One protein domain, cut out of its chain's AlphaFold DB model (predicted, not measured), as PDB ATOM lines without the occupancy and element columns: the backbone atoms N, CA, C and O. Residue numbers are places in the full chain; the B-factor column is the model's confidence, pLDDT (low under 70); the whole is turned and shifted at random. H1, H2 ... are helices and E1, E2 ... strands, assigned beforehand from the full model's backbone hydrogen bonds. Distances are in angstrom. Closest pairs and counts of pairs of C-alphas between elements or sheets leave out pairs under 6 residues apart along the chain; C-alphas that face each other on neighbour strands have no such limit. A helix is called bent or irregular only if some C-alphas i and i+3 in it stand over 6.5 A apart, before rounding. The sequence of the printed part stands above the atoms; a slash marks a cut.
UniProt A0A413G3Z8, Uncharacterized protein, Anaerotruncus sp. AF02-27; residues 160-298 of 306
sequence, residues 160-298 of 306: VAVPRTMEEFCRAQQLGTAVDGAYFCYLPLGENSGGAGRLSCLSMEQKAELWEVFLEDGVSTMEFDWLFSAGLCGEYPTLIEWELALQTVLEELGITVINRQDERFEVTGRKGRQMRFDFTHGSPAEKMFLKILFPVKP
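What this domain is: This is residues 160 to 298 of the 306 residues of an uncharacterized protein of Anaerotruncus sp. AF02-27 (UniProt A0A413G3Z8). A crossed set of four helices, H3 with H5 and H4 with H6, makes the middle of an elongated domain, with a small two-stranded sheet at each end of it. At one end E1 and E2 pair between H1, which is farthest out, and H2, which packs on H4; at the other end is the hairpin E3 and E4, and residues 269 to 283 fold back from it to H6. The printed part has 139 residues with six named helices and four named strands, in the order E1 H1 E2 H2 H3 H4 H5 E3 E4 H6, and both sheets are antiparallel. The class is mixed, helices and strands; the whole is compact, with a radius of gyration of the C-alphas of 16.1 A, and spans 55 by 34 by 24 A.

How they stand to each other: Begin at E1, residues 160 to 163, and find its antiparallel neighbour E2, residues 184 to 188: N 160 and O 187 are 2.9 A apart, within hydrogen-bond range. H1, residues 164 to 172, comes nearest to E2 with the C-alphas of Arg 164 and Phe 184, 5.4 A apart. H2, residues 194 to 200, touches H4, residues 222 to 232, about perpendicular at 84 degrees; their closest C-alphas, Gly 195 and Trp 226, are 5.2 A apart. H3, residues 204 to 217, touches H5, residues 239 to 253, the same way at a steep tilt of 52 degrees, closest at the C-alphas of Ala 208 and Ala 245, 4.7 A. Next look at E3, residues 256 to 259, and E4, residues 265 to 268, an antiparallel hairpin with N 258 and O 266 at 2.9 A. H6, residues 284 to 293, touches H4 the same way at a steep tilt of 54 degrees, closest at the C-alphas of Phe 224 and Ala 285, 5.2 A. Every O i to N i+4 pair is within hydrogen-bond range in H2, H3, H4, H5 and H6; in H1 3 of 5 are.

Where its parts are: Find C-alpha 160 at (-28.999, 2.079, 47.926), where E1 begins; E1 measures 10.3 A and E2 12.7 A. H1 measures 13.6 A and is irregular, with C-alphas 165 and 168 7.4 A apart. H2 measures 10.4 A, H3 19.7 A and H4 15.5 A. Find C-alpha 239 at (-40.106, -11.655, 41.340); from there H5 runs 20.9 A. E3 and E4 measure 9.9 A each, and H6, 14.3 A, ends at C-alpha 293 (-38.558, -22.262, 36.217).

The domain as a whole: The two C-alphas farthest apart, Ala 172 and Asp 262, are 56.2 A apart. The printed part has no cut. The links H1 to E2 and E4 to H6 are long; in the latter, residues 274 to 275 pair antiparallel with residues 267 to 268 of E4. Mean pLDDT of the printed part is 87.8; it is under 70 at residues 192 to 193, 236 to 237, 261 to 263 and 297 to 298.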
ATOM      1  N   VAL A 160     -29.749   2.051  49.181       92.88
ATOM      2  CA  VAL A 160     -28.999   2.079  47.926       92.88
ATOM      3  C   VAL A 160     -28.049   0.892  47.899       92.88
ATOM      4  O   VAL A 160     -27.366   0.636  48.887       92.88
ATOM      5  N   ALA A 161     -27.952   0.209  46.761       93.81
ATOM      6  CA  ALA A 161     -26.936  -0.808  46.518       93.81
ATOM      7  C   ALA A 161     -25.824  -0.247  45.625       93.81
ATOM      8  O   ALA A 161     -26.095   0.291  44.547       93.81
ATOM      9  N   VAL A 162     -24.566  -0.402  46.041       94.25
ATOM     10  CA  VAL A 162     -23.389  -0.028  45.241       94.25
ATOM     11  C   VAL A 162     -22.366  -1.160  45.165       94.25
ATOM     12  O   VAL A 162     -22.324  -2.008  46.058       94.25
ATOM     13  N   PRO A 163     -21.500  -1.180  44.136       93.38
ATOM     14  CA  PRO A 163     -20.442  -2.179  44.025       93.38
ATOM     15  C   PRO A 163     -19.494  -2.188  45.231       93.38
ATOM     16  O   PRO A 163     -19.142  -1.136  45.773       93.38
ATOM     17  N   ARG A 164     -18.980  -3.372  45.589       90.75
ATOM     18  CA  ARG A 164     -17.996  -3.544  46.678       90.75
ATOM     19  C   ARG A 164     -16.694  -2.770  46.488       90.75
ATOM     20  O   ARG A 164     -16.022  -2.442  47.460       90.75
ATOM     21  N   THR A 165     -16.352  -2.388  45.260       92.00
ATOM     22  CA  THR A 165     -15.207  -1.501  44.987       92.00
ATOM     23  C   THR A 165     -15.328  -0.136  45.679       92.00
ATOM     24  O   THR A 165     -14.325   0.555  45.857       92.00
ATOM     25  N   MET A 166     -16.532   0.247  46.118       92.69
ATOM     26  CA  MET A 166     -16.809   1.481  46.854       92.69
ATOM     27  C   MET A 166     -16.782   1.321  48.380       92.69
ATOM     28  O   MET A 166     -17.012   2.303  49.090       92.69
ATOM     29  N   GLU A 167     -16.501   0.128  48.910       91.38
ATOM     30  CA  GLU A 167     -16.565  -0.155  50.349       91.38
ATOM     31  C   GLU A 167     -15.657   0.774  51.169       91.38
ATOM     32  O   GLU A 167     -16.073   1.305  52.198       91.38
ATOM     33  N   GLU A 168     -14.436   1.038  50.690       92.19
ATOM     34  CA  GLU A 168     -13.493   1.937  51.363       92.19
ATOM     35  C   GLU A 168     -14.079   3.348  51.530       92.19
ATOM     36  O   GLU A 168     -14.036   3.909  52.627       92.19
ATOM     37  N   PHE A 169     -14.681   3.890  50.465       93.94
ATOM     38  CA  PHE A 169     -15.341   5.194  50.490       93.94
ATOM     39  C   PHE A 169     -16.552   5.182  51.431       93.94
ATOM     40  O   PHE A 169     -16.686   6.064  52.279       93.94
ATOM     41  N   CYS A 170     -17.405   4.157  51.337       94.00
ATOM     42  CA  CYS A 170     -18.596   4.031  52.177       94.00
ATOM     43  C   CYS A 170     -18.238   3.941  53.664       94.00
ATOM     44  O   CYS A 170     -18.891   4.574  54.493       94.00
ATOM     45  N   ARG A 171     -17.172   3.207  54.002       92.75
ATOM     46  CA  ARG A 171     -16.652   3.089  55.368       92.75
ATOM     47  C   ARG A 171     -16.069   4.408  55.865       92.75
ATOM     48  O   ARG A 171     -16.415   4.836  56.963       92.75
ATOM     49  N   ALA A 172     -15.231   5.071  55.065       92.81
ATOM     50  CA  ALA A 172     -14.639   6.363  55.420       92.81
ATOM     51  C   ALA A 172     -15.710   7.438  55.672       92.81
ATOM     52  O   ALA A 172     -15.601   8.226  56.611       92.81
ATOM     53  N   GLN A 173     -16.775   7.425  54.871       94.88
ATOM     54  CA  GLN A 173     -17.894   8.358  54.978       94.88
ATOM     55  C   GLN A 173     -19.030   7.871  55.898       94.88
ATOM     56  O   GLN A 173     -20.026   8.573  56.054       94.88
ATOM     57  N   GLN A 174     -18.895   6.701  56.535       93.31
ATOM     58  CA  GLN A 174     -19.887   6.111  57.451       93.31
ATOM     59  C   GLN A 174     -21.296   5.945  56.844       93.31
ATOM     60  O   GLN A 174     -22.305   6.121  57.539       93.31
ATOM     61  N   LEU A 175     -21.366   5.636  55.547       91.19
ATOM     62  CA  LEU A 175     -22.608   5.608  54.769       91.19
ATOM     63  C   LEU A 175     -23.371   4.279  54.838       91.19
ATOM     64  O   LEU A 175     -24.550   4.252  54.512       91.19
ATOM     65  N   GLY A 176     -22.727   3.183  55.233       82.12
ATOM     66  CA  GLY A 176     -23.360   1.866  55.222       82.12
ATOM     67  C   GLY A 176     -22.677   0.863  56.135       82.12
ATOM     68  O   GLY A 176     -21.651   1.152  56.756       82.12
ATOM     69  N   THR A 177     -23.269  -0.324  56.211       70.88
ATOM     70  CA  THR A 177     -22.764  -1.455  56.995       70.88
ATOM     71  C   THR A 177     -22.323  -2.565  56.062       70.88
ATOM     72  O   THR A 177     -23.073  -2.946  55.162       70.88
ATOM     73  N   ALA A 178     -21.131  -3.113  56.296       75.38
ATOM     74  CA  ALA A 178     -20.720  -4.334  55.622       75.38
ATOM     75  C   ALA A 178     -21.662  -5.474  56.029       75.38
ATOM     76  O   ALA A 178     -21.962  -5.649  57.212       75.38
ATOM     77  N   VAL A 179     -22.133  -6.223  55.037       86.44
ATOM     78  CA  VAL A 179     -22.890  -7.453  55.242       86.44
ATOM     79  C   VAL A 179     -22.046  -8.592  54.689       86.44
ATOM     80  O   VAL A 179     -21.713  -8.615  53.500       86.44
ATOM     81  N   ASP A 180     -21.695  -9.535  55.554       87.50
ATOM     82  CA  ASP A 180     -20.935 -10.713  55.154       87.50
ATOM     83  C   ASP A 180     -21.720 -11.532  54.122       87.50
ATOM     84  O   ASP A 180     -22.924 -11.742  54.250       87.50
ATOM     85  N   GLY A 181     -21.036 -11.964  53.062       91.12
ATOM     86  CA  GLY A 181     -21.634 -12.736  51.966       91.12
ATOM     87  C   GLY A 181     -22.483 -11.944  50.961       91.12
ATOM     88  O   GLY A 181     -22.819 -12.498  49.919       91.12
ATOM     89  N   ALA A 182     -22.812 -10.673  51.221       94.12
ATOM     90  CA  ALA A 182     -23.519  -9.832  50.251       94.12
ATOM     91  C   ALA A 182     -22.589  -9.384  49.128       94.12
ATOM     92  O   ALA A 182     -21.471  -8.944  49.395       94.12
ATOM     93  N   TYR A 183     -23.036  -9.465  47.886       95.25
ATOM     94  CA  TYR A 183     -22.244  -9.067  46.730       95.25
ATOM     95  C   TYR A 183     -22.102  -7.541  46.619       95.25
ATOM     96  O   TYR A 183     -21.032  -7.040  46.263       95.25
ATOM     97  N   PHE A 184     -23.134  -6.792  47.020       94.69
ATOM     98  CA  PHE A 184     -23.125  -5.326  47.036       94.69
ATOM     99  C   PHE A 184     -22.928  -4.736  48.441       94.69
ATOM    100  O   PHE A 184     -23.136  -5.383  49.469       94.69
ATOM    101  N   CYS A 185     -22.537  -3.461  48.491       93.12
ATOM    102  CA  CYS A 185     -22.624  -2.645  49.698       93.12
ATOM    103  C   CYS A 185     -23.995  -1.964  49.758       93.12
ATOM    104  O   CYS A 185     -24.394  -1.301  48.801       93.12
ATOM    105  N   TYR A 186     -24.667  -2.071  50.904       93.06
ATOM    106  CA  TYR A 186     -25.977  -1.467  51.135       93.06
ATOM    107  C   TYR A 186     -25.863  -0.234  52.030       93.06
ATOM    108  O   TYR A 186     -25.255  -0.280  53.106       93.06
ATOM    109  N   LEU A 187     -26.426   0.877  51.557       92.94
ATOM    110  CA  LEU A 187     -26.430   2.164  52.244       92.94
ATOM    111  C   LEU A 187     -27.867   2.504  52.662       92.94
ATOM    112  O   LEU A 187     -28.668   2.837  51.785       92.94
ATOM    113  N   PRO A 188     -28.200   2.450  53.962       91.31
ATOM    114  CA  PRO A 188     -29.528   2.813  54.428       91.31
ATOM    115  C   PRO A 188     -29.733   4.327  54.317       91.31
ATOM    116  O   PRO A 188     -28.915   5.124  54.789       91.31
ATOM    117  N   LEU A 189     -30.840   4.716  53.695       89.19
ATOM    118  CA  LEU A 189     -31.317   6.093  53.568       89.19
ATOM    119  C   LEU A 189     -32.351   6.440  54.650       89.19
ATOM    120  O   LEU A 189     -32.451   7.602  55.048       89.19
ATOM    121  N   GLY A 190     -33.106   5.440  55.116       79.69
ATOM    122  CA  GLY A 190     -34.191   5.570  56.091       79.69
ATOM    123  C   GLY A 190     -34.069   4.607  57.277       79.69
ATOM    124  O   GLY A 190     -32.975   4.327  57.770       79.69
ATOM    125  N   GLU A 191     -35.214   4.124  57.765       72.56
ATOM    126  CA  GLU A 191     -35.250   3.068  58.783       72.56
ATOM    127  C   GLU A 191     -34.721   1.743  58.209       72.56
ATOM    128  O   GLU A 191     -34.780   1.499  57.007       72.56
ATOM    129  N   ASN A 192     -34.167   0.883  59.068       67.69
ATOM    130  CA  ASN A 192     -33.555  -0.372  58.632       67.69
ATOM    131  C   ASN A 192     -34.610  -1.305  58.018       67.69
ATOM    132  O   ASN A 192     -35.404  -1.913  58.734       67.69
ATOM    133  N   SER A 193     -34.566  -1.439  56.697       68.12
ATOM    134  CA  SER A 193     -35.568  -2.126  55.881       68.12
ATOM    135  C   SER A 193     -35.369  -3.657  55.803       68.12
ATOM    136  O   SER A 193     -36.143  -4.376  55.166       68.12
ATOM    137  N   GLY A 194     -34.340  -4.191  56.479       82.62
ATOM    138  CA  GLY A 194     -34.034  -5.623  56.503       82.62
ATOM    139  C   GLY A 194     -33.591  -6.176  55.141       82.62
ATOM    140  O   GLY A 194     -33.123  -5.448  54.272       82.62
ATOM    141  N   GLY A 195     -33.693  -7.497  54.952       85.31
ATOM    142  CA  GLY A 195     -33.302  -8.148  53.691       85.31
ATOM    143  C   GLY A 195     -34.221  -7.789  52.518       85.31
ATOM    144  O   GLY A 195     -33.739  -7.466  51.438       85.31
ATOM    145  N   ALA A 196     -35.540  -7.781  52.734       83.00
ATOM    146  CA  ALA A 196     -36.517  -7.483  51.685       83.00
ATOM    147  C   ALA A 196     -36.385  -6.047  51.145       83.00
ATOM    148  O   ALA A 196     -36.408  -5.841  49.930       83.00
ATOM    149  N   GLY A 197     -36.171  -5.061  52.024       83.50
ATOM    150  CA  GLY A 197     -35.949  -3.682  51.598       83.50
ATOM    151  C   GLY A 197     -34.655  -3.503  50.800       83.50
ATOM    152  O   GLY A 197     -34.669  -2.852  49.756       83.50
ATOM    153  N   ARG A 198     -33.575  -4.198  51.176       89.69
ATOM    154  CA  ARG A 198     -32.326  -4.234  50.389       89.69
ATOM    155  C   ARG A 198     -32.493  -4.866  49.009       89.69
ATOM    156  O   ARG A 198     -31.865  -4.418  48.058       89.69
ATOM    157  N   LEU A 199     -33.347  -5.878  48.857       91.38
ATOM    158  CA  LEU A 199     -33.643  -6.436  47.531       91.38
ATOM    159  C   LEU A 199     -34.408  -5.440  46.655       91.38
ATOM    160  O   LEU A 199     -34.184  -5.388  45.447       91.38
ATOM    161  N   SER A 200     -35.280  -4.630  47.260       87.94
ATOM    162  CA  SER A 200     -36.108  -3.661  46.536       87.94
ATOM    163  C   SER A 200     -35.314  -2.515  45.899       87.94
ATOM    164  O   SER A 200     -35.811  -1.881  44.966       87.94
ATOM    165  N   CYS A 201     -34.088  -2.245  46.370       90.31
ATOM    166  CA  CYS A 201     -33.230  -1.199  45.811       90.31
ATOM    167  C   CYS A 201     -32.341  -1.670  44.651       90.31
ATOM    168  O   CYS A 201     -31.682  -0.841  44.026       90.31
ATOM    169  N   LEU A 202     -32.295  -2.975  44.365       93.44
ATOM    170  CA  LEU A 202     -31.455  -3.521  43.299       93.44
ATOM    171  C   LEU A 202     -32.008  -3.165  41.917       93.44
ATOM    172  O   LEU A 202     -33.179  -3.430  41.621       93.44
ATOM    173  N   SER A 203     -31.154  -2.631  41.043       92.56
ATOM    174  CA  SER A 203     -31.494  -2.408  39.634       92.56
ATOM    175  C   SER A 203     -31.606  -3.730  38.859       92.56
ATOM    176  O   SER A 203     -31.209  -4.787  39.352       92.56
ATOM    177  N   MET A 204     -32.150  -3.690  37.639       93.81
ATOM    178  CA  MET A 204     -32.217  -4.879  36.774       93.81
ATOM    179  C   MET A 204     -30.821  -5.419  36.456       93.81
ATOM    180  O   MET A 204     -30.600  -6.624  36.516       93.81
ATOM    181  N   GLU A 205     -29.869  -4.525  36.199       95.06
ATOM    182  CA  GLU A 205     -28.473  -4.861  35.921       95.06
ATOM    183  C   GLU A 205     -27.812  -5.528  37.131       95.06
ATOM    184  O   GLU A 205     -27.110  -6.517  36.982       95.06
ATOM    185  N   GLN A 206     -28.089  -5.044  38.346       95.62
ATOM    186  CA  GLN A 206     -27.566  -5.665  39.565       95.62
ATOM    187  C   GLN A 206     -28.165  -7.053  39.807       95.62
ATOM    188  O   GLN A 206     -27.457  -7.955  40.241       95.62
ATOM    189  N   LYS A 207     -29.457  -7.255  39.515       96.62
ATOM    190  CA  LYS A 207     -30.076  -8.588  39.587       96.62
ATOM    191  C   LYS A 207     -29.468  -9.549  38.558       96.62
ATOM    192  O   LYS A 207     -29.268 -10.716  38.881       96.62
ATOM    193  N   ALA A 208     -29.171  -9.066  37.351       97.25
ATOM    194  CA  ALA A 208     -28.489  -9.848  36.322       97.25
ATOM    195  C   ALA A 208     -27.070 -10.234  36.768       97.25
ATOM    196  O   ALA A 208     -26.736 -11.413  36.748       97.25
ATOM    197  N   GLU A 209     -26.295  -9.290  37.312       97.31
ATOM    198  CA  GLU A 209     -24.941  -9.552  37.824       97.31
ATOM    199  C   GLU A 209     -24.932 -10.652  38.907       97.31
ATOM    200  O   GLU A 209     -24.073 -11.532  38.905       97.31
ATOM    201  N   LEU A 210     -25.932 -10.679  39.798       97.56
ATOM    202  CA  LEU A 210     -26.078 -11.753  40.790       97.56
ATOM    203  C   LEU A 210     -26.342 -13.121  40.141       97.56
ATOM    204  O   LEU A 210     -25.797 -14.135  40.586       97.56
ATOM    205  N   TRP A 211     -27.172 -13.166  39.096       97.69
ATOM    206  CA  TRP A 211     -27.422 -14.394  38.340       97.69
ATOM    207  C   TRP A 211     -26.189 -14.863  37.567       97.69
ATOM    208  O   TRP A 211     -25.930 -16.065  37.541       97.69
ATOM    209  N   GLU A 212     -25.427 -13.946  36.972       97.06
ATOM    210  CA  GLU A 212     -24.172 -14.248  36.274       97.06
ATOM    211  C   GLU A 212     -23.171 -14.910  37.219       97.06
ATOM    212  O   GLU A 212     -22.714 -16.022  36.953       97.06
ATOM    213  N   VAL A 213     -22.922 -14.288  38.375       96.62
ATOM    214  CA  VAL A 213     -22.030 -14.815  39.420       96.62
ATOM    215  C   VAL A 213     -22.461 -16.217  39.863       96.62
ATOM    216  O   VAL A 213     -21.634 -17.117  40.029       96.62
ATOM    217  N   PHE A 214     -23.762 -16.454  40.010       96.75
ATOM    218  CA  PHE A 214     -24.260 -17.782  40.343       96.75
ATOM    219  C   PHE A 214     -24.064 -18.800  39.205       96.75
ATOM    220  O   PHE A 214     -23.627 -19.924  39.455       96.75
ATOM    221  N   LEU A 215     -24.383 -18.449  37.958       94.81
ATOM    222  CA  LEU A 215     -24.388 -19.390  36.832       94.81
ATOM    223  C   LEU A 215     -22.986 -19.687  36.279       94.81
ATOM    224  O   LEU A 215     -22.736 -20.813  35.828       94.81
ATOM    225  N   GLU A 216     -22.076 -18.714  36.319       92.69
ATOM    226  CA  GLU A 216     -20.689 -18.874  35.877       92.69
ATOM    227  C   GLU A 216     -19.793 -19.438  36.985       92.69
ATOM    228  O   GLU A 216     -19.121 -20.454  36.761       92.69
ATOM    229  N   ASP A 217     -19.835 -18.840  38.182       92.56
ATOM    230  CA  ASP A 217     -18.910 -19.157  39.279       92.56
ATOM    231  C   ASP A 217     -19.493 -20.128  40.317       92.56
ATOM    232  O   ASP A 217     -18.760 -20.671  41.147       92.56
ATOM    233  N   GLY A 218     -20.804 -20.390  40.281       92.06
ATOM    234  CA  GLY A 218     -21.477 -21.263  41.250       92.06
ATOM    235  C   GLY A 218     -21.645 -20.630  42.633       92.06
ATOM    236  O   GLY A 218     -21.870 -21.347  43.611       92.06
ATOM    237  N   VAL A 219     -21.504 -19.307  42.745       94.88
ATOM    238  CA  VAL A 219     -21.536 -18.599  44.029       94.88
ATOM    239  C   VAL A 219     -22.962 -18.163  44.358       94.88
ATOM    240  O   VAL A 219     -23.576 -17.383  43.638       94.88
ATOM    241  N   SER A 220     -23.479 -18.649  45.487       95.75
ATOM    242  CA  SER A 220     -24.745 -18.191  46.072       95.75
ATOM    243  C   SER A 220     -24.463 -17.037  47.029       95.75
ATOM    244  O   SER A 220     -23.827 -17.240  48.064       95.75
ATOM    245  N   THR A 221     -24.873 -15.825  46.662       96.62
ATOM    246  CA  THR A 221     -24.654 -14.622  47.476       96.62
ATOM    247  C   THR A 221     -25.793 -14.418  48.480       96.62
ATOM    248  O   THR A 221     -26.889 -14.956  48.313       96.62
ATOM    249  N   MET A 222     -25.554 -13.596  49.508       95.88
ATOM    250  CA  MET A 222     -26.538 -13.303  50.564       95.88
ATOM    251  C   MET A 222     -27.856 -12.722  50.021       95.88
ATOM    252  O   MET A 222     -28.915 -12.890  50.622       95.88
ATOM    253  N   GLU A 223     -27.825 -12.050  48.873       95.75
ATOM    254  CA  GLU A 223     -29.025 -11.554  48.203       95.75
ATOM    255  C   GLU A 223     -29.999 -12.691  47.851       95.75
ATOM    256  O   GLU A 223     -31.212 -12.524  47.987       95.75
ATOM    257  N   PHE A 224     -29.498 -13.877  47.489       95.69
ATOM    258  CA  PHE A 224     -30.349 -15.043  47.257       95.69
ATOM    259  C   PHE A 224     -30.898 -15.644  48.555       95.69
ATOM    260  O   PHE A 224     -32.037 -16.114  48.555       95.69
ATOM    261  N   ASP A 225     -30.153 -15.596  49.667       94.31
ATOM    262  CA  ASP A 225     -30.675 -15.962  50.994       94.31
ATOM    263  C   ASP A 225     -31.856 -15.072  51.383       94.31
ATOM    264  O   ASP A 225     -32.892 -15.567  51.842       94.31
ATOM    265  N   TRP A 226     -31.738 -13.760  51.160       93.50
ATOM    266  CA  TRP A 226     -32.829 -12.822  51.408       93.50
ATOM    267  C   TRP A 226     -34.014 -13.085  50.487       93.50
ATOM    268  O   TRP A 226     -35.146 -13.107  50.966       93.50
ATOM    269  N   LEU A 227     -33.768 -13.317  49.196       93.25
ATOM    270  CA  LEU A 227     -34.824 -13.535  48.208       93.25
ATOM    271  C   LEU A 227     -35.610 -14.814  48.506       93.25
ATOM    272  O   LEU A 227     -36.841 -14.811  48.496       93.25
ATOM    273  N   PHE A 228     -34.898 -15.894  48.830       91.19
ATOM    274  CA  PHE A 228     -35.511 -17.160  49.208       91.19
ATOM    275  C   PHE A 228     -36.313 -17.028  50.506       91.19
ATOM    276  O   PHE A 228     -37.459 -17.471  50.576       91.19
ATOM    277  N   SER A 229     -35.740 -16.370  51.519       90.12
ATOM    278  CA  SER A 229     -36.405 -16.144  52.809       90.12
ATOM    279  C   SER A 229     -37.673 -15.301  52.664       90.12
ATOM    280  O   SER A 229     -38.710 -15.658  53.220       90.12
ATOM    281  N   ALA A 230     -37.621 -14.227  51.872       86.69
ATOM    282  CA  ALA A 230     -38.784 -13.394  51.576       86.69
ATOM    283  C   ALA A 230     -39.886 -14.219  50.881       86.69
ATOM    284  O   ALA A 230     -41.052 -14.196  51.284       86.69
ATOM    285  N   GLY A 231     -39.495 -15.072  49.928       82.88
ATOM    286  CA  GLY A 231     -40.403 -15.990  49.247       82.88
ATOM    287  C   GLY A 231     -41.105 -17.004  50.160       82.88
ATOM    288  O   GLY A 231     -42.265 -17.350  49.910       82.88
ATOM    289  N   LEU A 232     -40.449 -17.461  51.232       78.00
ATOM    290  CA  LEU A 232     -41.067 -18.314  52.259       78.00
ATOM    291  C   LEU A 232     -42.114 -17.561  53.089       78.00
ATOM    292  O   LEU A 232     -43.116 -18.151  53.490       78.00
ATOM    293  N   CYS A 233     -41.909 -16.263  53.305       76.25
ATOM    294  CA  CYS A 233     -42.850 -15.384  53.998       76.25
ATOM    295  C   CYS A 233     -44.015 -14.911  53.108       76.25
ATOM    296  O   CYS A 233     -44.893 -14.198  53.587       76.25
ATOM    297  N   GLY A 234     -44.060 -15.317  51.833       73.69
ATOM    298  CA  GLY A 234     -45.061 -14.850  50.866       73.69
ATOM    299  C   GLY A 234     -44.784 -13.444  50.327       73.69
ATOM    300  O   GLY A 234     -45.602 -12.891  49.594       73.69
ATOM    301  N   GLU A 235     -43.622 -12.885  50.651       71.19
ATOM    302  CA  GLU A 235     -43.156 -11.583  50.204       71.19
ATOM    303  C   GLU A 235     -42.176 -11.808  49.055       71.19
ATOM    304  O   GLU A 235     -40.985 -12.008  49.252       71.19
ATOM    305  N   TYR A 236     -42.671 -11.818  47.821       69.19
ATOM    306  CA  TYR A 236     -41.806 -11.824  46.645       69.19
ATOM    307  C   TYR A 236     -41.691 -10.394  46.114       69.19
ATOM    308  O   TYR A 236     -42.473 -10.032  45.225       69.19
ATOM    309  N   PRO A 237     -40.779  -9.551  46.641       66.19
ATOM    310  CA  PRO A 237     -40.567  -8.234  46.065       66.19
ATOM    311  C   PRO A 237     -40.161  -8.424  44.601       66.19
ATOM    312  O   PRO A 237     -39.131  -9.028  44.303       66.19
ATOM    313  N   THR A 238     -41.057  -8.003  43.704       78.31
ATOM    314  CA  THR A 238     -40.862  -7.947  42.250       78.31
ATOM    315  C   THR A 238     -40.191  -9.187  41.630       78.31
ATOM    316  O   THR A 238     -39.263  -9.056  40.841       78.31
ATOM    317  N   LEU A 239     -40.677 -10.411  41.912       88.19
ATOM    318  CA  LEU A 239     -40.106 -11.655  41.340       88.19
ATOM    319  C   LEU A 239     -39.966 -11.619  39.809       88.19
ATOM    320  O   LEU A 239     -39.020 -12.182  39.268       88.19
ATOM    321  N   ILE A 240     -40.863 -10.910  39.123       90.75
ATOM    322  CA  ILE A 240     -40.780 -10.685  37.677       90.75
ATOM    323  C   ILE A 240     -39.460 -10.026  37.249       90.75
ATOM    324  O   ILE A 240     -38.907 -10.384  36.220       90.75
ATOM    325  N   GLU A 241     -38.906  -9.104  38.039       94.06
ATOM    326  CA  GLU A 241     -37.616  -8.471  37.739       94.06
ATOM    327  C   GLU A 241     -36.469  -9.482  37.825       94.06
ATOM    328  O   GLU A 241     -35.557  -9.456  37.005       94.06
ATOM    329  N   TRP A 242     -36.538 -10.405  38.787       94.38
ATOM    330  CA  TRP A 242     -35.570 -11.492  38.929       94.38
ATOM    331  C   TRP A 242     -35.678 -12.517  37.804       94.38
ATOM    332  O   TRP A 242     -34.650 -13.003  37.340       94.38
ATOM    333  N   GLU A 243     -36.895 -12.835  37.363       94.50
ATOM    334  CA  GLU A 243     -37.135 -13.711  36.215       94.50
ATOM    335  C   GLU A 243     -36.604 -13.090  34.920       94.50
ATOM    336  O   GLU A 243     -35.879 -13.750  34.181       94.50
ATOM    337  N   LEU A 244     -36.917 -11.820  34.657       95.69
ATOM    338  CA  LEU A 244     -36.446 -11.123  33.462       95.69
ATOM    339  C   LEU A 244     -34.919 -10.989  33.453       95.69
ATOM    340  O   LEU A 244     -34.297 -11.254  32.428       95.69
ATOM    341  N   ALA A 245     -34.310 -10.652  34.594       96.56
ATOM    342  CA  ALA A 245     -32.856 -10.637  34.729       96.56
ATOM    343  C   ALA A 245     -32.249 -12.025  34.456       96.56
ATOM    344  O   ALA A 245     -31.271 -12.133  33.723       96.56
ATOM    345  N   LEU A 246     -32.859 -13.095  34.979       96.38
ATOM    346  CA  LEU A 246     -32.419 -14.462  34.707       96.38
ATOM    347  C   LEU A 246     -32.503 -14.799  33.212       96.38
ATOM    348  O   LEU A 246     -31.565 -15.377  32.675       96.38
ATOM    349  N   GLN A 247     -33.601 -14.446  32.537       94.62
ATOM    350  CA  GLN A 247     -33.765 -14.688  31.100       94.62
ATOM    351  C   GLN A 247     -32.644 -14.025  30.292       94.62
ATOM    352  O   GLN A 247     -32.018 -14.694  29.471       94.62
ATOM    353  N   THR A 248     -32.336 -12.756  30.581       95.62
ATOM    354  CA  THR A 248     -31.226 -12.034  29.942       95.62
ATOM    355  C   THR A 248     -29.898 -12.765  30.130       95.62
ATOM    356  O   THR A 248     -29.204 -13.040  29.154       95.62
ATOM    357  N   VAL A 249     -29.579 -13.176  31.358       96.62
ATOM    358  CA  VAL A 249     -28.315 -13.866  31.655       96.62
ATOM    359  C   VAL A 249     -28.241 -15.243  30.992       96.62
ATOM    360  O   VAL A 249     -27.196 -15.634  30.475       96.62
ATOM    361  N   LEU A 250     -29.342 -15.999  30.958       94.75
ATOM    362  CA  LEU A 250     -29.384 -17.289  30.263       94.75
ATOM    363  C   LEU A 250     -29.096 -17.131  28.765       94.75
ATOM    364  O   LEU A 250     -28.332 -17.923  28.206       94.75
ATOM    365  N   GLU A 251     -29.673 -16.109  28.130       93.88
ATOM    366  CA  GLU A 251     -29.423 -15.785  26.724       93.88
ATOM    367  C   GLU A 251     -27.959 -15.391  26.483       93.88
ATOM    368  O   GLU A 251     -27.312 -15.950  25.593       93.88
ATOM    369  N   GLU A 252     -27.407 -14.492  27.301       94.25
ATOM    370  CA  GLU A 252     -26.028 -14.001  27.173       94.25
ATOM    371  C   GLU A 252     -24.982 -15.101  27.398       94.25
ATOM    372  O   GLU A 252     -24.001 -15.211  26.650       94.25
ATOM    373  N   LEU A 253     -25.220 -15.980  28.373       93.50
ATOM    374  CA  LEU A 253     -24.349 -17.118  28.665       93.50
ATOM    375  C   LEU A 253     -24.561 -18.302  27.705       93.50
ATOM    376  O   LEU A 253     -23.780 -19.263  27.714       93.50
ATOM    377  N   GLY A 254     -25.591 -18.256  26.853       91.75
ATOM    378  CA  GLY A 254     -25.961 -19.347  25.953       91.75
ATOM    379  C   GLY A 254     -26.383 -20.612  26.704       91.75
ATOM    380  O   GLY A 254     -26.070 -21.726  26.270       91.75
ATOM    381  N   ILE A 255     -27.038 -20.445  27.855       92.44
ATOM    382  CA  ILE A 255     -27.570 -21.532  28.671       92.44
ATOM    383  C   ILE A 255     -28.973 -21.866  28.167       92.44
ATOM    384  O   ILE A 255     -29.860 -21.022  28.115       92.44
ATOM    385  N   THR A 256     -29.191 -23.127  27.806       90.06
ATOM    386  CA  THR A 256     -30.497 -23.612  27.350       90.06
ATOM    387  C   THR A 256     -31.189 -24.381  28.464       90.06
ATOM    388  O   THR A 256     -30.602 -25.298  29.043       90.06
ATOM    389  N   VAL A 257     -32.452 -24.047  28.718       88.12
ATOM    390  CA  VAL A 257     -33.338 -24.794  29.614       88.12
ATOM    391  C   VAL A 257     -34.376 -25.521  28.765       88.12
ATOM    392  O   VAL A 257     -35.158 -24.894  28.056       88.12
ATOM    393  N   ILE A 258     -34.382 -26.852  28.820       84.50
ATOM    394  CA  ILE A 258     -35.363 -27.691  28.127       84.50
ATOM    395  C   ILE A 258     -36.250 -28.342  29.178       84.50
ATOM    396  O   ILE A 258     -35.775 -29.150  29.975       84.50
ATOM    397  N   ASN A 259     -37.542 -28.020  29.150       77.31
ATOM    398  CA  ASN A 259     -38.550 -28.724  29.933       77.31
ATOM    399  C   ASN A 259     -39.150 -29.840  29.067       77.31
ATOM    400  O   ASN A 259     -39.812 -29.568  28.061       77.31
ATOM    401  N   ARG A 260     -38.844 -31.096  29.392       72.44
ATOM    402  CA  ARG A 260     -39.338 -32.255  28.644       72.44
ATOM    403  C   ARG A 260     -40.719 -32.655  29.165       72.44
ATOM    404  O   ARG A 260     -41.059 -32.456  30.324       72.44
ATOM    405  N   GLN A 261     -41.518 -33.259  28.288       60.88
ATOM    406  CA  GLN A 261     -42.893 -33.685  28.593       60.88
ATOM    407  C   GLN A 261     -42.990 -34.782  29.672       60.88
ATOM    408  O   GLN A 261     -44.087 -35.107  30.109       60.88
ATOM    409  N   ASP A 262     -41.867 -35.362  30.087       65.94
ATOM    410  CA  ASP A 262     -41.762 -36.449  31.062       65.94
ATOM    411  C   ASP A 262     -41.331 -35.967  32.457       65.94
ATOM    412  O   ASP A 262     -40.689 -36.714  33.191       65.94
ATOM    413  N   GLU A 263     -41.648 -34.714  32.800       68.38
ATOM    414  CA  GLU A 263     -41.299 -34.072  34.081       68.38
ATOM    415  C   GLU A 263     -39.784 -33.974  34.336       68.38
ATOM    416  O   GLU A 263     -39.341 -33.674  35.446       68.38
ATOM    417  N   ARG A 264     -38.961 -34.196  33.303       71.25
ATOM    418  CA  ARG A 264     -37.515 -33.984  33.364       71.25
ATOM    419  C   ARG A 264     -37.171 -32.633  32.769       71.25
ATOM    420  O   ARG A 264     -37.628 -32.277  31.686       71.25
ATOM    421  N   PHE A 265     -36.292 -31.906  33.441       83.69
ATOM    422  CA  PHE A 265     -35.700 -30.701  32.887       83.69
ATOM    423  C   PHE A 265     -34.201 -30.885  32.710       83.69
ATOM    424  O   PHE A 265     -33.535 -31.572  33.485       83.69
ATOM    425  N   GLU A 266     -33.675 -30.278  31.658       85.69
ATOM    426  CA  GLU A 266     -32.253 -30.281  31.363       85.69
ATOM    427  C   GLU A 266     -31.789 -28.844  31.203       85.69
ATOM    428  O   GLU A 266     -32.310 -28.100  30.372       85.69
ATOM    429  N   VAL A 267     -30.787 -28.469  31.997       89.75
ATOM    430  CA  VAL A 267     -30.085 -27.201  31.835       89.75
ATOM    431  C   VAL A 267     -28.722 -27.494  31.245       89.75
ATOM    432  O   VAL A 267     -27.933 -28.262  31.800       89.75
ATOM    433  N   THR A 268     -28.458 -26.904  30.089       89.69
ATOM    434  CA  THR A 268     -27.215 -27.100  29.351       89.69
ATOM    435  C   THR A 268     -26.528 -25.759  29.204       89.69
ATOM    436  O   THR A 268     -27.055 -24.863  28.553       89.69
ATOM    437  N   GLY A 269     -25.358 -25.621  29.818       86.88
ATOM    438  CA  GLY A 269     -24.538 -24.429  29.686       86.88
ATOM    439  C   GLY A 269     -23.760 -24.385  28.374       86.88
ATOM    440  O   GLY A 269     -23.797 -25.310  27.549       86.88
ATOM    441  N   ARG A 270     -22.978 -23.318  28.204       78.00
ATOM    442  CA  ARG A 270     -22.114 -23.133  27.036       78.00
ATOM    443  C   ARG A 270     -21.213 -24.356  26.820       78.00
ATOM    444  O   ARG A 270     -20.668 -24.924  27.766       78.00
ATOM    445  N   LYS A 271     -21.025 -24.747  25.553       76.12
ATOM    446  CA  LYS A 271     -20.256 -25.941  25.127       76.12
ATOM    447  C   LYS A 271     -20.903 -27.293  25.481       76.12
ATOM    448  O   LYS A 271     -20.215 -28.308  25.450       76.12
ATOM    449  N   GLY A 272     -22.200 -27.329  25.794       76.94
ATOM    450  CA  GLY A 272     -22.918 -28.587  26.033       76.94
ATOM    451  C   GLY A 272     -22.708 -29.175  27.432       76.94
ATOM    452  O   GLY A 272     -23.003 -30.348  27.649       76.94
ATOM    453  N   ARG A 273     -22.175 -28.394  28.385       84.38
ATOM    454  CA  ARG A 273     -21.983 -28.854  29.769       84.38
ATOM    455  C   ARG A 273     -23.338 -28.952  30.462       84.38
ATOM    456  O   ARG A 273     -24.001 -27.935  30.645       84.38
ATOM    457  N   GLN A 274     -23.721 -30.147  30.900       85.94
ATOM    458  CA  GLN A 274     -24.927 -30.316  31.707       85.94
ATOM    459  C   GLN A 274     -24.737 -29.652  33.079       85.94
ATOM    460  O   GLN A 274     -23.743 -29.902  33.762       85.94
ATOM    461  N   MET A 275     -25.692 -28.815  33.473       87.94
ATOM    462  CA  MET A 275     -25.769 -28.194  34.795       87.94
ATOM    463  C   MET A 275     -26.837 -28.924  35.612       87.94
ATOM    464  O   MET A 275     -27.870 -29.331  35.079       87.94
ATOM    465  N   ARG A 276     -26.562 -29.145  36.898       86.94
ATOM    466  CA  ARG A 276     -27.473 -29.822  37.826       86.94
ATOM    467  C   ARG A 276     -27.765 -28.886  38.985       86.94
ATOM    468  O   ARG A 276     -26.842 -28.250  39.474       86.94
ATOM    469  N   PHE A 277     -29.024 -28.862  39.400       88.88
ATOM    470  CA  PHE A 277     -29.529 -28.030  40.484       88.88
ATOM    471  C   PHE A 277     -30.402 -28.887  41.403       88.88
ATOM    472  O   PHE A 277     -31.118 -29.767  40.915       88.88
ATOM    473  N   ASP A 278     -30.349 -28.642  42.712       87.06
ATOM    474  CA  ASP A 278     -31.118 -29.380  43.723       87.06
ATOM    475  C   ASP A 278     -31.974 -28.410  44.554       87.06
ATOM    476  O   ASP A 278     -31.466 -27.479  45.168       87.06
ATOM    477  N   PHE A 279     -33.290 -28.626  44.607       85.62
ATOM    478  CA  PHE A 279     -34.176 -27.786  45.417       85.62
ATOM    479  C   PHE A 279     -34.104 -28.106  46.921       85.62
ATOM    480  O   PHE A 279     -34.332 -27.240  47.760       85.62
ATOM    481  N   THR A 280     -33.796 -29.346  47.289       86.00
ATOM    482  CA  THR A 280     -33.769 -29.805  48.683       86.00
ATOM    483  C   THR A 280     -32.462 -29.398  49.355       86.00
ATOM    484  O   THR A 280     -32.472 -28.749  50.403       86.00
ATOM    485  N   HIS A 281     -31.332 -29.741  48.733       87.88
ATOM    486  CA  HIS A 281     -29.999 -29.532  49.312       87.88
ATOM    487  C   HIS A 281     -29.221 -28.393  48.666       87.88
ATOM    488  O   HIS A 281     -28.140 -28.058  49.150       87.88
ATOM    489  N   GLY A 282     -29.747 -27.800  47.596       89.25
ATOM    490  CA  GLY A 282     -29.059 -26.722  46.912       89.25
ATOM    491  C   GLY A 282     -29.040 -25.420  47.699       89.25
ATOM    492  O   GLY A 282     -29.782 -25.202  48.673       89.25
ATOM    493  N   SER A 283     -28.161 -24.543  47.241       94.94
ATOM    494  CA  SER A 283     -28.031 -23.184  47.739       94.94
ATOM    495  C   SER A 283     -29.312 -22.365  47.486       94.94
ATOM    496  O   SER A 283     -30.138 -22.739  46.647       94.94
ATOM    497  N   PRO A 284     -29.510 -21.238  48.191       94.50
ATOM    498  CA  PRO A 284     -30.650 -20.350  47.961       94.50
ATOM    499  C   PRO A 284     -30.815 -19.931  46.494       94.50
ATOM    500  O   PRO A 284     -31.932 -19.947  45.983       94.50
ATOM    501  N   ALA A 285     -29.716 -19.652  45.786       95.69
ATOM    502  CA  ALA A 285     -29.747 -19.343  44.356       95.69
ATOM    503  C   ALA A 285     -30.270 -20.512  43.502       95.69
ATOM    504  O   ALA A 285     -31.126 -20.302  42.646       95.69
ATOM    505  N   GLU A 286     -29.841 -21.752  43.774       94.56
ATOM    506  CA  GLU A 286     -30.352 -22.944  43.069       94.56
ATOM    507  C   GLU A 286     -31.853 -23.127  43.306       94.56
ATOM    508  O   GLU A 286     -32.619 -23.398  42.380       94.56
ATOM    509  N   LYS A 287     -32.286 -22.934  44.554       93.31
ATOM    510  CA  LYS A 287     -33.697 -23.005  44.935       93.31
ATOM    511  C   LYS A 287     -34.519 -21.942  44.219       93.31
ATOM    512  O   LYS A 287     -35.589 -22.257  43.702       93.31
ATOM    513  N   MET A 288     -34.017 -20.711  44.153       93.06
ATOM    514  CA  MET A 288     -34.683 -19.616  43.452       93.06
ATOM    515  C   MET A 288     -34.723 -19.832  41.941       93.06
ATOM    516  O   MET A 288     -35.772 -19.633  41.335       93.06
ATOM    517  N   PHE A 289     -33.632 -20.314  41.348       93.69
ATOM    518  CA  PHE A 289     -33.567 -20.675  39.935       93.69
ATOM    519  C   PHE A 289     -34.657 -21.697  39.586       93.69
ATOM    520  O   PHE A 289     -35.477 -21.471  38.696       93.69
ATOM    521  N   LEU A 290     -34.741 -22.788  40.352       90.75
ATOM    522  CA  LEU A 290     -35.774 -23.805  40.167       90.75
ATOM    523  C   LEU A 290     -37.181 -23.264  40.441       90.75
ATOM    524  O   LEU A 290     -38.115 -23.607  39.720       90.75
ATOM    525  N   LYS A 291     -37.351 -22.398  41.444       88.94
ATOM    526  CA  LYS A 291     -38.653 -21.801  41.761       88.94
ATOM    527  C   LYS A 291     -39.185 -20.919  40.627       88.94
ATOM    528  O   LYS A 291     -40.393 -20.920  40.399       88.94
ATOM    529  N   ILE A 292     -38.312 -20.194  39.929       89.88
ATOM    530  CA  ILE A 292     -38.686 -19.377  38.765       89.88
ATOM    531  C   ILE A 292     -39.046 -20.270  37.573       89.88
ATOM    532  O   ILE A 292     -40.068 -20.044  36.934       89.88
ATOM    533  N   LEU A 293     -38.266 -21.324  37.308       87.19
ATOM    534  CA  LEU A 293     -38.558 -22.262  36.217       87.19
ATOM    535  C   LEU A 293     -39.845 -23.072  36.439       87.19
ATOM    536  O   LEU A 293     -40.529 -23.432  35.481       87.19
ATOM    537  N   PHE A 294     -40.178 -23.358  37.700       84.19
ATOM    538  CA  PHE A 294     -41.348 -24.140  38.097       84.19
ATOM    539  C   PHE A 294     -42.216 -23.340  39.086       84.19
ATOM    540  O   PHE A 294     -42.235 -23.621  40.290       84.19
ATOM    541  N   PRO A 295     -42.962 -22.327  38.601       75.19
ATOM    542  CA  PRO A 295     -43.662 -21.384  39.473       75.19
ATOM    543  C   PRO A 295     -44.841 -22.019  40.225       75.19
ATOM    544  O   PRO A 295     -45.124 -21.637  41.366       75.19
ATOM    545  N   VAL A 296     -45.498 -23.019  39.628       71.12
ATOM    546  CA  VAL A 296     -46.706 -23.672  40.159       71.12
ATOM    547  C   VAL A 296     -46.336 -24.750  41.179       71.12
ATOM    548  O   VAL A 296     -45.493 -25.604  40.907       71.12
ATOM    549  N   LYS A 297     -46.984 -24.744  42.352       58.50
ATOM    550  CA  LYS A 297     -46.849 -25.843  43.318       58.50
ATOM    551  C   LYS A 297     -47.510 -27.105  42.741       58.50
ATOM    552  O   LYS A 297     -48.577 -26.988  42.144       58.50
ATOM    553  N   PRO A 298     -46.951 -28.312  42.943       46.72
ATOM    554  CA  PRO A 298     -47.538 -29.554  42.421       46.72
ATOM    555  C   PRO A 298     -49.021 -29.754  42.789       46.72
ATOM    556  O   PRO A 298     -49.779 -30.346  42.022       46.72
TER     557      PRO A 298